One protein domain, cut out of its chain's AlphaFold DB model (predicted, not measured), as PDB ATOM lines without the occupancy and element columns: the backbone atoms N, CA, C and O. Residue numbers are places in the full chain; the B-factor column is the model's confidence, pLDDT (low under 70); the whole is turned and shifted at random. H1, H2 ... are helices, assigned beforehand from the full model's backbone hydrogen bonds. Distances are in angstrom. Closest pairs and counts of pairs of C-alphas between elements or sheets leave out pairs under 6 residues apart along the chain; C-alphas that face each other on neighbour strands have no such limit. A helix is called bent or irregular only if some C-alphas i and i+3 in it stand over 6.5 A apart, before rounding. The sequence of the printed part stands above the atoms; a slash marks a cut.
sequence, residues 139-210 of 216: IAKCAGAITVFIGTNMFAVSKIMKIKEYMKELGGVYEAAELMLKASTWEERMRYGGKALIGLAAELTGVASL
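AT A GLANCE: This is residues 139 to 210 of the 216 residues of an uncharacterized protein of Paenibacillus larvae subsp. larvae DSM 25719 (UniProt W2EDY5). Four helices make a compact, rounded cluster in which H3 sits between H1 and H4, crossing both steeply, while H2 runs along H4 on another side. H4 is sharply kinked near residue 193, and after it residues 205 to 210 fold back towards H1. The printed part has 72 residues with the helices in the order H1, H2, H3, H4 and no named strand, an all helix domain. It is compact, with a radius of gyration of the C-alphas of 11.1 A and spans of 32 by 23 by 22 A.

HOW THE PARTS SIT: Start at H4, residues 186 to 204, which is irregular: C-alphas 192 and 195 are 9.7 A apart, with a kink of 132 degrees near residue 193. H2, residues 157 to 170, touches H4 at a shallow tilt of 22 degrees, opposite ways; the closest C-alphas, of Tyr 166 and Ala 196, are 5.2 A apart. H3, residues 173 to 182, touches H4 at a steep tilt of 58 degrees, closest at C-alphas Leu 179 and Gly 193, 6.7 A. H2 and H3, about perpendicular at 76 degrees, touch only at the corner, closest at C-alphas Leu 170 and Ala 176, 5.5 A. H1, residues 139 to 151, touches H3 at a steep tilt of 51 degrees, closest at C-alphas Ala 143 and Ala 177, 5.2 A. H1 and H2, a helical hairpin, only just touch, with 3 pairs of C-alphas within 8 A, closest at Ile 150 and Ile 160, 5.8 A. H1 and H4 are only just apart, 8.3 A. In H1, H2 and H3 every O i to N i+4 pair is within hydrogen-bond range; in H4, 13 of 15 are.

IN THESE COORDINATES: Find C-alpha 139 at (359.620, 639.638, 470.595); from there H1 runs 17.8 A to residue 151. H2 spans 20.0 A; H3 and H4 span 14.1 A each. H4 ends at C-alpha 204, (368.141, 630.559, 461.653).

THE WHOLE: Look for the farthest C-alphas at Asn 153 and Arg 191, 32.2 A apart. The printed part has no cut, and its three links between helices are tight. Residues 153 to 158 stand free. The mean pLDDT of the printed part is 77.5; 17 residues are under 70, among them 150 to 155 and 206 to 210.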
ATOM      1  N   ILE A 139     358.226 639.311 470.875       59.78
ATOM      2  CA  ILE A 139     359.620 639.638 470.595       59.78
ATOM      3  C   ILE A 139     360.507 638.979 471.651       59.78
ATOM      4  O   ILE A 139     361.505 638.377 471.290       59.78
ATOM      5  N   ALA A 140     360.062 638.929 472.910       61.53
ATOM      6  CA  ALA A 140     360.747 638.213 473.981       61.53
ATOM      7  C   ALA A 140     360.896 636.700 473.722       61.53
ATOM      8  O   ALA A 140     361.960 636.147 473.980       61.53
ATOM      9  N   LYS A 141     359.875 636.021 473.177       65.81
ATOM     10  CA  LYS A 141     359.980 634.597 472.805       65.81
ATOM     11  C   LYS A 141     360.960 634.360 471.662       65.81
ATOM     12  O   LYS A 141     361.775 633.447 471.745       65.81
ATOM     13  N   CYS A 142     360.886 635.170 470.605       73.25
ATOM     14  CA  CYS A 142     361.820 635.057 469.488       73.25
ATOM     15  C   CYS A 142     363.255 635.407 469.924       73.25
ATOM     16  O   CYS A 142     364.164 634.607 469.719       73.25
ATOM     17  N   ALA A 143     363.451 636.533 470.609       73.88
ATOM     18  CA  ALA A 143     364.744 636.949 471.146       73.88
ATOM     19  C   ALA A 143     365.303 635.931 472.160       73.88
ATOM     20  O   ALA A 143     366.497 635.636 472.132       73.88
ATOM     21  N   GLY A 144     364.458 635.309 472.989       65.88
ATOM     22  CA  GLY A 144     364.859 634.253 473.926       65.88
ATOM     23  C   GLY A 144     365.339 633.002 473.209       65.88
ATOM     24  O   GLY A 144     366.427 632.502 473.492       65.88
ATOM     25  N   ALA A 145     364.582 632.540 472.214       71.38
ATOM     26  CA  ALA A 145     364.960 631.394 471.397       71.38
ATOM     27  C   ALA A 145     366.293 631.625 470.664       71.38
ATOM     28  O   ALA A 145     367.162 630.752 470.632       71.38
ATOM     29  N   ILE A 146     366.468 632.828 470.122       75.06
ATOM     30  CA  ILE A 146     367.688 633.271 469.456       75.06
ATOM     31  C   ILE A 146     368.877 633.330 470.428       75.06
ATOM     32  O   ILE A 146     369.973 632.868 470.106       75.06
ATOM     33  N   THR A 147     368.672 633.863 471.631       69.44
ATOM     34  CA  THR A 147     369.732 633.971 472.637       69.44
ATOM     35  C   THR A 147     370.179 632.595 473.121       69.44
ATOM     36  O   THR A 147     371.378 632.316 473.168       69.44
ATOM     37  N   VAL A 148     369.230 631.691 473.388       65.25
ATOM     38  CA  VAL A 148     369.524 630.285 473.703       65.25
ATOM     39  C   VAL A 148     370.328 629.645 472.573       65.25
ATOM     40  O   VAL A 148     371.333 628.991 472.836       65.25
ATOM     41  N   PHE A 149     369.943 629.870 471.314       70.56
ATOM     42  CA  PHE A 149     370.659 629.327 470.162       70.56
ATOM     43  C   PHE A 149     372.143 629.731 470.148       70.56
ATOM     44  O   PHE A 149     373.006 628.870 469.976       70.56
ATOM     45  N   ILE A 150     372.446 631.010 470.392       69.94
ATOM     46  CA  ILE A 150     373.821 631.537 470.430       69.94
ATOM     47  C   ILE A 150     374.603 631.063 471.654       69.94
ATOM     48  O   ILE A 150     375.812 630.852 471.555       69.94
ATOM     49  N   GLY A 151     373.937 630.933 472.801       54.94
ATOM     50  CA  GLY A 151     374.555 630.513 474.060       54.94
ATOM     51  C   GLY A 151     374.914 629.025 474.109       54.94
ATOM     52  O   GLY A 151     375.676 628.608 474.979       54.94
ATOM     53  N   THR A 152     374.391 628.209 473.187       56.75
ATOM     54  CA  THR A 152     374.686 626.771 473.141       56.75
ATOM     55  C   THR A 152     375.918 626.459 472.283       56.75
ATOM     56  O   THR A 152     376.055 626.938 471.162       56.75
ATOM     57  N   ASN A 153     376.778 625.549 472.750       51.91
ATOM     58  CA  ASN A 153     377.911 625.025 471.968       51.91
ATOM     59  C   ASN A 153     377.516 623.879 471.013       51.91
ATOM     60  O   ASN A 153     378.373 623.145 470.527       51.91
ATOM     61  N   MET A 154     376.215 623.673 470.776       48.59
ATOM     62  CA  MET A 154     375.702 622.545 469.988       48.59
ATOM     63  C   MET A 154     375.804 622.763 468.469       48.59
ATOM     64  O   MET A 154     375.560 621.834 467.701       48.59
ATOM     65  N   PHE A 155     376.173 623.969 468.025       66.62
ATOM     66  CA  PHE A 155     376.257 624.352 466.614       66.62
ATOM     67  C   PHE A 155     377.675 624.767 466.213       66.62
ATOM     68  O   PHE A 155     378.524 625.073 467.048       66.62
ATOM     69  N   ALA A 156     377.934 624.794 464.904       71.31
ATOM     70  CA  ALA A 156     379.222 625.220 464.375       71.31
ATOM     71  C   ALA A 156     379.552 626.665 464.797       71.31
ATOM     72  O   ALA A 156     378.758 627.580 464.579       71.31
ATOM     73  N   VAL A 157     380.760 626.882 465.326       70.31
ATOM     74  CA  VAL A 157     381.237 628.196 465.801       70.31
ATOM     75  C   VAL A 157     381.136 629.270 464.712       70.31
ATOM     76  O   VAL A 157     380.722 630.390 464.989       70.31
ATOM     77  N   SER A 158     381.434 628.926 463.456       75.56
ATOM     78  CA  SER A 158     381.326 629.850 462.317       75.56
ATOM     79  C   SER A 158     379.899 630.356 462.084       75.56
ATOM     80  O   SER A 158     379.707 631.513 461.718       75.56
ATOM     81  N   LYS A 159     378.895 629.510 462.330       76.56
ATOM     82  CA  LYS A 159     377.480 629.871 462.230       76.56
ATOM     83  C   LYS A 159     377.071 630.815 463.359       76.56
ATOM     84  O   LYS A 159     376.443 631.838 463.105       76.56
ATOM     85  N   ILE A 160     377.493 630.516 464.587       78.25
ATOM     86  CA  ILE A 160     377.250 631.369 465.760       78.25
ATOM     87  C   ILE A 160     377.885 632.755 465.566       78.25
ATOM     88  O   ILE A 160     377.240 633.762 465.846       78.25
ATOM     89  N   MET A 161     379.111 632.823 465.039       79.12
ATOM     90  CA  MET A 161     379.801 634.092 464.772       79.12
ATOM     91  C   MET A 161     379.047 634.969 463.767       79.12
ATOM     92  O   MET A 161     378.804 636.136 464.060       79.12
ATOM     93  N   LYS A 162     378.591 634.405 462.641       85.06
ATOM     94  CA  LYS A 162     377.787 635.148 461.654       85.06
ATOM     95  C   LYS A 162     376.488 635.690 462.241       85.06
ATOM     96  O   LYS A 162     376.098 636.813 461.957       85.06
ATOM     97  N   ILE A 163     375.808 634.899 463.068       84.44
ATOM     98  CA  ILE A 163     374.564 635.334 463.713       84.44
ATOM     99  C   ILE A 163     374.840 636.512 464.658       84.44
ATOM    100  O   ILE A 163     374.091 637.486 464.634       84.44
ATOM    101  N   LYS A 164     375.930 636.464 465.437       81.50
ATOM    102  CA  LYS A 164     376.356 637.590 466.286       81.50
ATOM    103  C   LYS A 164     376.681 638.843 465.465       81.50
ATOM    104  O   LYS A 164     376.316 639.942 465.875       81.50
ATOM    105  N   GLU A 165     377.330 638.691 464.311       87.88
ATOM    106  CA  GLU A 165     377.598 639.800 463.382       87.88
ATOM    107  C   GLU A 165     376.298 640.422 462.866       87.88
ATOM    108  O   GLU A 165     376.108 641.630 463.004       87.88
ATOM    109  N   TYR A 166     375.354 639.611 462.377       92.12
ATOM    110  CA  TYR A 166     374.063 640.118 461.911       92.12
ATOM    111  C   TYR A 166     373.266 640.812 463.016       92.12
ATOM    112  O   TYR A 166     372.633 641.829 462.759       92.12
ATOM    113  N   MET A 167     373.305 640.317 464.253       84.81
ATOM    114  CA  MET A 167     372.652 640.999 465.377       84.81
ATOM    115  C   MET A 167     373.234 642.369 465.634       84.81
ATOM    116  O   MET A 167     372.485 643.323 465.809       84.81
ATOM    117  N   LYS A 168     374.564 642.470 465.624       85.44
ATOM    118  CA  LYS A 168     375.241 643.751 465.787       85.44
ATOM    119  C   LYS A 168     374.846 644.727 464.677       85.44
ATOM    120  O   LYS A 168     374.600 645.891 464.967       85.44
ATOM    121  N   GLU A 169     374.754 644.257 463.434       89.62
ATOM    122  CA  GLU A 169     374.314 645.078 462.297       89.62
ATOM    123  C   GLU A 169     372.845 645.513 462.395       89.62
ATOM    124  O   GLU A 169     372.501 646.605 461.953       89.62
ATOM    125  N   LEU A 170     371.984 644.676 462.976       84.19
ATOM    126  CA  LEU A 170     370.546 644.934 463.107       84.19
ATOM    127  C   LEU A 170     370.170 645.729 464.363       84.19
ATOM    128  O   LEU A 170     369.007 646.086 464.507       84.19
ATOM    129  N   GLY A 171     371.132 646.025 465.238       80.00
ATOM    130  CA  GLY A 171     370.928 646.829 466.446       80.00
ATOM    131  C   GLY A 171     370.835 646.034 467.748       80.00
ATOM    132  O   GLY A 171     370.807 646.644 468.809       80.00
ATOM    133  N   GLY A 172     370.873 644.703 467.693       77.75
ATOM    134  CA  GLY A 172     370.777 643.841 468.867       77.75
ATOM    135  C   GLY A 172     369.930 642.600 468.619       77.75
ATOM    136  O   GLY A 172     369.378 642.392 467.537       77.75
ATOM    137  N   VAL A 173     369.834 641.740 469.636       77.19
ATOM    138  CA  VAL A 173     368.995 640.533 469.579       77.19
ATOM    139  C   VAL A 173     367.517 640.913 469.471       77.19
ATOM    140  O   VAL A 173     366.774 640.277 468.720       77.19
ATOM    141  N   TYR A 174     367.099 641.956 470.188       71.75
ATOM    142  CA  TYR A 174     365.721 642.422 470.210       71.75
ATOM    143  C   TYR A 174     365.281 643.011 468.873       71.75
ATOM    144  O   TYR A 174     364.279 642.570 468.315       71.75
ATOM    145  N   GLU A 175     366.037 643.961 468.330       77.31
ATOM    146  CA  GLU A 175     365.761 644.607 467.047       77.31
ATOM    147  C   GLU A 175     365.753 643.564 465.932       77.31
ATOM    148  O   GLU A 175     364.842 643.536 465.106       77.31
ATOM    149  N   ALA A 176     366.703 642.628 465.963       85.50
ATOM    150  CA  ALA A 176     366.716 641.495 465.053       85.50
ATOM    151  C   ALA A 176     365.457 640.621 465.197       85.50
ATOM    152  O   ALA A 176     364.827 640.292 464.193       85.50
ATOM    153  N   ALA A 177     365.049 640.266 466.418       82.44
ATOM    154  CA  ALA A 177     363.840 639.481 466.674       82.44
ATOM    155  C   ALA A 177     362.559 640.223 466.263       82.44
ATOM    156  O   ALA A 177     361.636 639.621 465.712       82.44
ATOM    157  N   GLU A 178     362.495 641.531 466.493       80.06
ATOM    158  CA  GLU A 178     361.377 642.374 466.094       80.06
ATOM    159  C   GLU A 178     361.268 642.438 464.571       80.06
ATOM    160  O   GLU A 178     360.190 642.211 464.016       80.06
ATOM    161  N   LEU A 179     362.384 642.687 463.888       84.56
ATOM    162  CA  LEU A 179     362.462 642.682 462.435       84.56
ATOM    163  C   LEU A 179     362.086 641.314 461.855       84.56
ATOM    164  O   LEU A 179     361.329 641.256 460.892       84.56
ATOM    165  N   MET A 180     362.536 640.216 462.466       83.62
ATOM    166  CA  MET A 180     362.175 638.847 462.069       83.62
ATOM    167  C   MET A 180     360.672 638.580 462.203       83.62
ATOM    168  O   MET A 180     360.077 637.969 461.318       83.62
ATOM    169  N   LEU A 181     360.040 639.082 463.269       78.88
ATOM    170  CA  LEU A 181     358.599 638.943 463.500       78.88
ATOM    171  C   LEU A 181     357.751 639.862 462.614       78.88
ATOM    172  O   LEU A 181     356.628 639.504 462.263       78.88
ATOM    173  N   LYS A 182     358.254 641.058 462.283       77.94
ATOM    174  CA  LYS A 182     357.584 642.024 461.397       77.94
ATOM    175  C   LYS A 182     357.757 641.680 459.913       77.94
ATOM    176  O   LYS A 182     356.945 642.123 459.108       77.94
ATOM    177  N   ALA A 183     358.805 640.936 459.550       83.56
ATOM    178  CA  ALA A 183     359.180 640.635 458.170       83.56
ATOM    179  C   ALA A 183     359.062 639.134 457.864       83.56
ATOM    180  O   ALA A 183     359.997 638.339 458.032       83.56
ATOM    181  N   SER A 184     357.892 638.747 457.368       76.56
ATOM    182  CA  SER A 184     357.557 637.354 457.068       76.56
ATOM    183  C   SER A 184     358.035 636.917 455.680       76.56
ATOM    184  O   SER A 184     358.386 635.750 455.489       76.56
ATOM    185  N   THR A 185     358.129 637.854 454.729       81.94
ATOM    186  CA  THR A 185     358.562 637.587 453.349       81.94
ATOM    187  C   THR A 185     359.985 638.070 453.070       81.94
ATOM    188  O   THR A 185     360.556 638.887 453.793       81.94
ATOM    189  N   TRP A 186     360.577 637.577 451.980       83.69
ATOM    190  CA  TRP A 186     361.889 638.032 451.510       83.69
ATOM    191  C   TRP A 186     361.933 639.543 451.238       83.69
ATOM    192  O   TRP A 186     362.875 640.224 451.638       83.69
ATOM    193  N   GLU A 187     360.900 640.073 450.585       84.00
ATOM    194  CA  GLU A 187     360.783 641.491 450.228       84.00
ATOM    195  C   GLU A 187     360.650 642.367 451.473       84.00
ATOM    196  O   GLU A 187     361.320 643.394 451.585       84.00
ATOM    197  N   GLU A 188     359.844 641.935 452.447       82.69
ATOM    198  CA  GLU A 188     359.739 642.601 453.744       82.69
ATOM    199  C   GLU A 188     361.077 642.601 454.477       82.69
ATOM    200  O   GLU A 188     361.463 643.627 455.035       82.69
ATOM    201  N   ARG A 189     361.818 641.487 454.435       87.50
ATOM    202  CA  ARG A 189     363.126 641.390 455.092       87.50
ATOM    203  C   ARG A 189     364.156 642.302 454.442       87.50
ATOM    204  O   ARG A 189     364.832 643.041 455.153       87.50
ATOM    205  N   MET A 190     364.222 642.322 453.110       87.00
ATOM    206  CA  MET A 190     365.062 643.281 452.382       87.00
ATOM    207  C   MET A 190     364.697 644.721 452.744       87.00
ATOM    208  O   MET A 190     365.585 645.539 452.966       87.00
ATOM    209  N   ARG A 191     363.400 645.033 452.799       86.44
ATOM    210  CA  ARG A 191     362.907 646.387 453.062       86.44
ATOM    211  C   ARG A 191     363.217 646.863 454.480       86.44
ATOM    212  O   ARG A 191     363.603 648.014 454.640       86.44
ATOM    213  N   TYR A 192     363.014 646.018 455.489       86.19
ATOM    214  CA  TYR A 192     363.111 646.430 456.891       86.19
ATOM    215  C   TYR A 192     364.504 646.250 457.500       86.19
ATOM    216  O   TYR A 192     364.884 647.047 458.347       86.19
ATOM    217  N   GLY A 193     365.269 645.239 457.079       83.56
ATOM    218  CA  GLY A 193     366.588 644.951 457.658       83.56
ATOM    219  C   GLY A 193     367.657 644.533 456.650       83.56
ATOM    220  O   GLY A 193     368.722 644.049 457.037       83.56
ATOM    221  N   GLY A 194     367.397 644.711 455.350       93.31
ATOM    222  CA  GLY A 194     368.382 644.524 454.289       93.31
ATOM    223  C   GLY A 194     369.013 643.130 454.251       93.31
ATOM    224  O   GLY A 194     368.406 642.116 454.598       93.31
ATOM    225  N   LYS A 195     370.274 643.084 453.803       94.25
ATOM    226  CA  LYS A 195     371.036 641.832 453.685       94.25
ATOM    227  C   LYS A 195     371.292 641.169 455.039       94.25
ATOM    228  O   LYS A 195     371.313 639.945 455.088       94.25
ATOM    229  N   ALA A 196     371.452 641.954 456.104       93.62
ATOM    230  CA  ALA A 196     371.714 641.446 457.447       93.62
ATOM    231  C   ALA A 196     370.538 640.611 457.969       93.62
ATOM    232  O   ALA A 196     370.723 639.474 458.391       93.62
ATOM    233  N   LEU A 197     369.308 641.119 457.843       92.25
ATOM    234  CA  LEU A 197     368.104 640.399 458.272       92.25
ATOM    235  C   LEU A 197     367.845 639.147 457.435       92.25
ATOM    236  O   LEU A 197     367.386 638.126 457.942       92.25
ATOM    237  N   ILE A 198     368.172 639.204 456.150       90.81
ATOM    238  CA  ILE A 198     368.084 638.050 455.259       90.81
ATOM    239  C   ILE A 198     369.113 636.982 455.599       90.81
ATOM    240  O   ILE A 198     368.769 635.802 455.667       90.81
ATOM    241  N   GLY A 199     370.363 637.392 455.809       90.94
ATOM    242  CA  GLY A 199     371.444 636.504 456.214       90.94
ATOM    243  C   GLY A 199     371.136 635.853 457.555       90.94
ATOM    244  O   GLY A 199     371.253 634.636 457.685       90.94
ATOM    245  N   LEU A 200     370.638 636.638 458.514       89.50
ATOM    246  CA  LEU A 200     370.166 636.139 459.797       89.50
ATOM    247  C   LEU A 200     369.055 635.104 459.612       89.50
ATOM    248  O   LEU A 200     369.178 633.988 460.107       89.50
ATOM    249  N   ALA A 201     368.000 635.432 458.863       86.69
ATOM    250  CA  ALA A 201     366.896 634.509 458.625       86.69
ATOM    251  C   ALA A 201     367.381 633.186 458.016       86.69
ATOM    252  O   ALA A 201     366.957 632.126 458.473       86.69
ATOM    253  N   ALA A 202     368.297 633.238 457.043       87.50
ATOM    254  CA  ALA A 202     368.889 632.057 456.419       87.50
ATOM    255  C   ALA A 202     369.636 631.176 457.433       87.50
ATOM    256  O   ALA A 202     369.400 629.968 457.482       87.50
ATOM    257  N   GLU A 203     370.476 631.768 458.287       85.00
ATOM    258  CA  GLU A 203     371.201 631.025 459.323       85.00
ATOM    259  C   GLU A 203     370.247 630.408 460.366       85.00
ATOM    260  O   GLU A 203     370.503 629.313 460.865       85.00
ATOM    261  N   LEU A 204     369.112 631.045 460.663       79.62
ATOM    262  CA  LEU A 204     368.141 630.559 461.653       79.62
ATOM    263  C   LEU A 204     367.104 629.562 461.094       79.62
ATOM    264  O   LEU A 204     366.383 628.923 461.866       79.62
ATOM    265  N   THR A 205     367.009 629.396 459.771       74.38
ATOM    266  CA  THR A 205     366.061 628.443 459.164       74.38
ATOM    267  C   THR A 205     366.336 626.989 459.572       74.38
ATOM    268  O   THR A 205     367.478 626.568 459.752       74.38
ATOM    269  N   GLY A 206     365.265 626.199 459.730       65.38
ATOM    270  CA  GLY A 206     365.347 624.761 460.032       65.38
ATOM    271  C   GLY A 206     365.688 624.408 461.486       65.38
ATOM    272  O   GLY A 206     365.787 623.230 461.821       65.38
ATOM    273  N   VAL A 207     365.838 625.400 462.366       68.31
ATOM    274  CA  VAL A 207     366.104 625.186 463.792       68.31
ATOM    275  C   VAL A 207     364.784 625.157 464.562       68.31
ATOM    276  O   VAL A 207     364.120 626.180 464.716       68.31
ATOM    277  N   ALA A 208     364.402 623.985 465.075       57.50
ATOM    278  CA  ALA A 208     363.103 623.778 465.724       57.50
ATOM    279  C   ALA A 208     362.842 624.715 466.923       57.50
ATOM    280  O   ALA A 208     361.715 625.185 467.106       57.50
ATOM    281  N   SER A 209     363.880 625.043 467.705       57.66
ATOM    282  CA  SER A 209     363.768 625.970 468.842       57.66
ATOM    283  C   SER A 209     363.435 627.407 468.429       57.66
ATOM    284  O   SER A 209     362.895 628.149 469.240       57.66
ATOM    285  N   LEU A 210     363.687 627.795 467.173       67.50
ATOM    286  CA  LEU A 210     363.467 629.152 466.656       67.50
ATOM    287  C   LEU A 210     362.095 629.340 465.996       67.50
ATOM    288  O   LEU A 210     361.833 630.381 465.398       67.50
TER     289      LEU A 210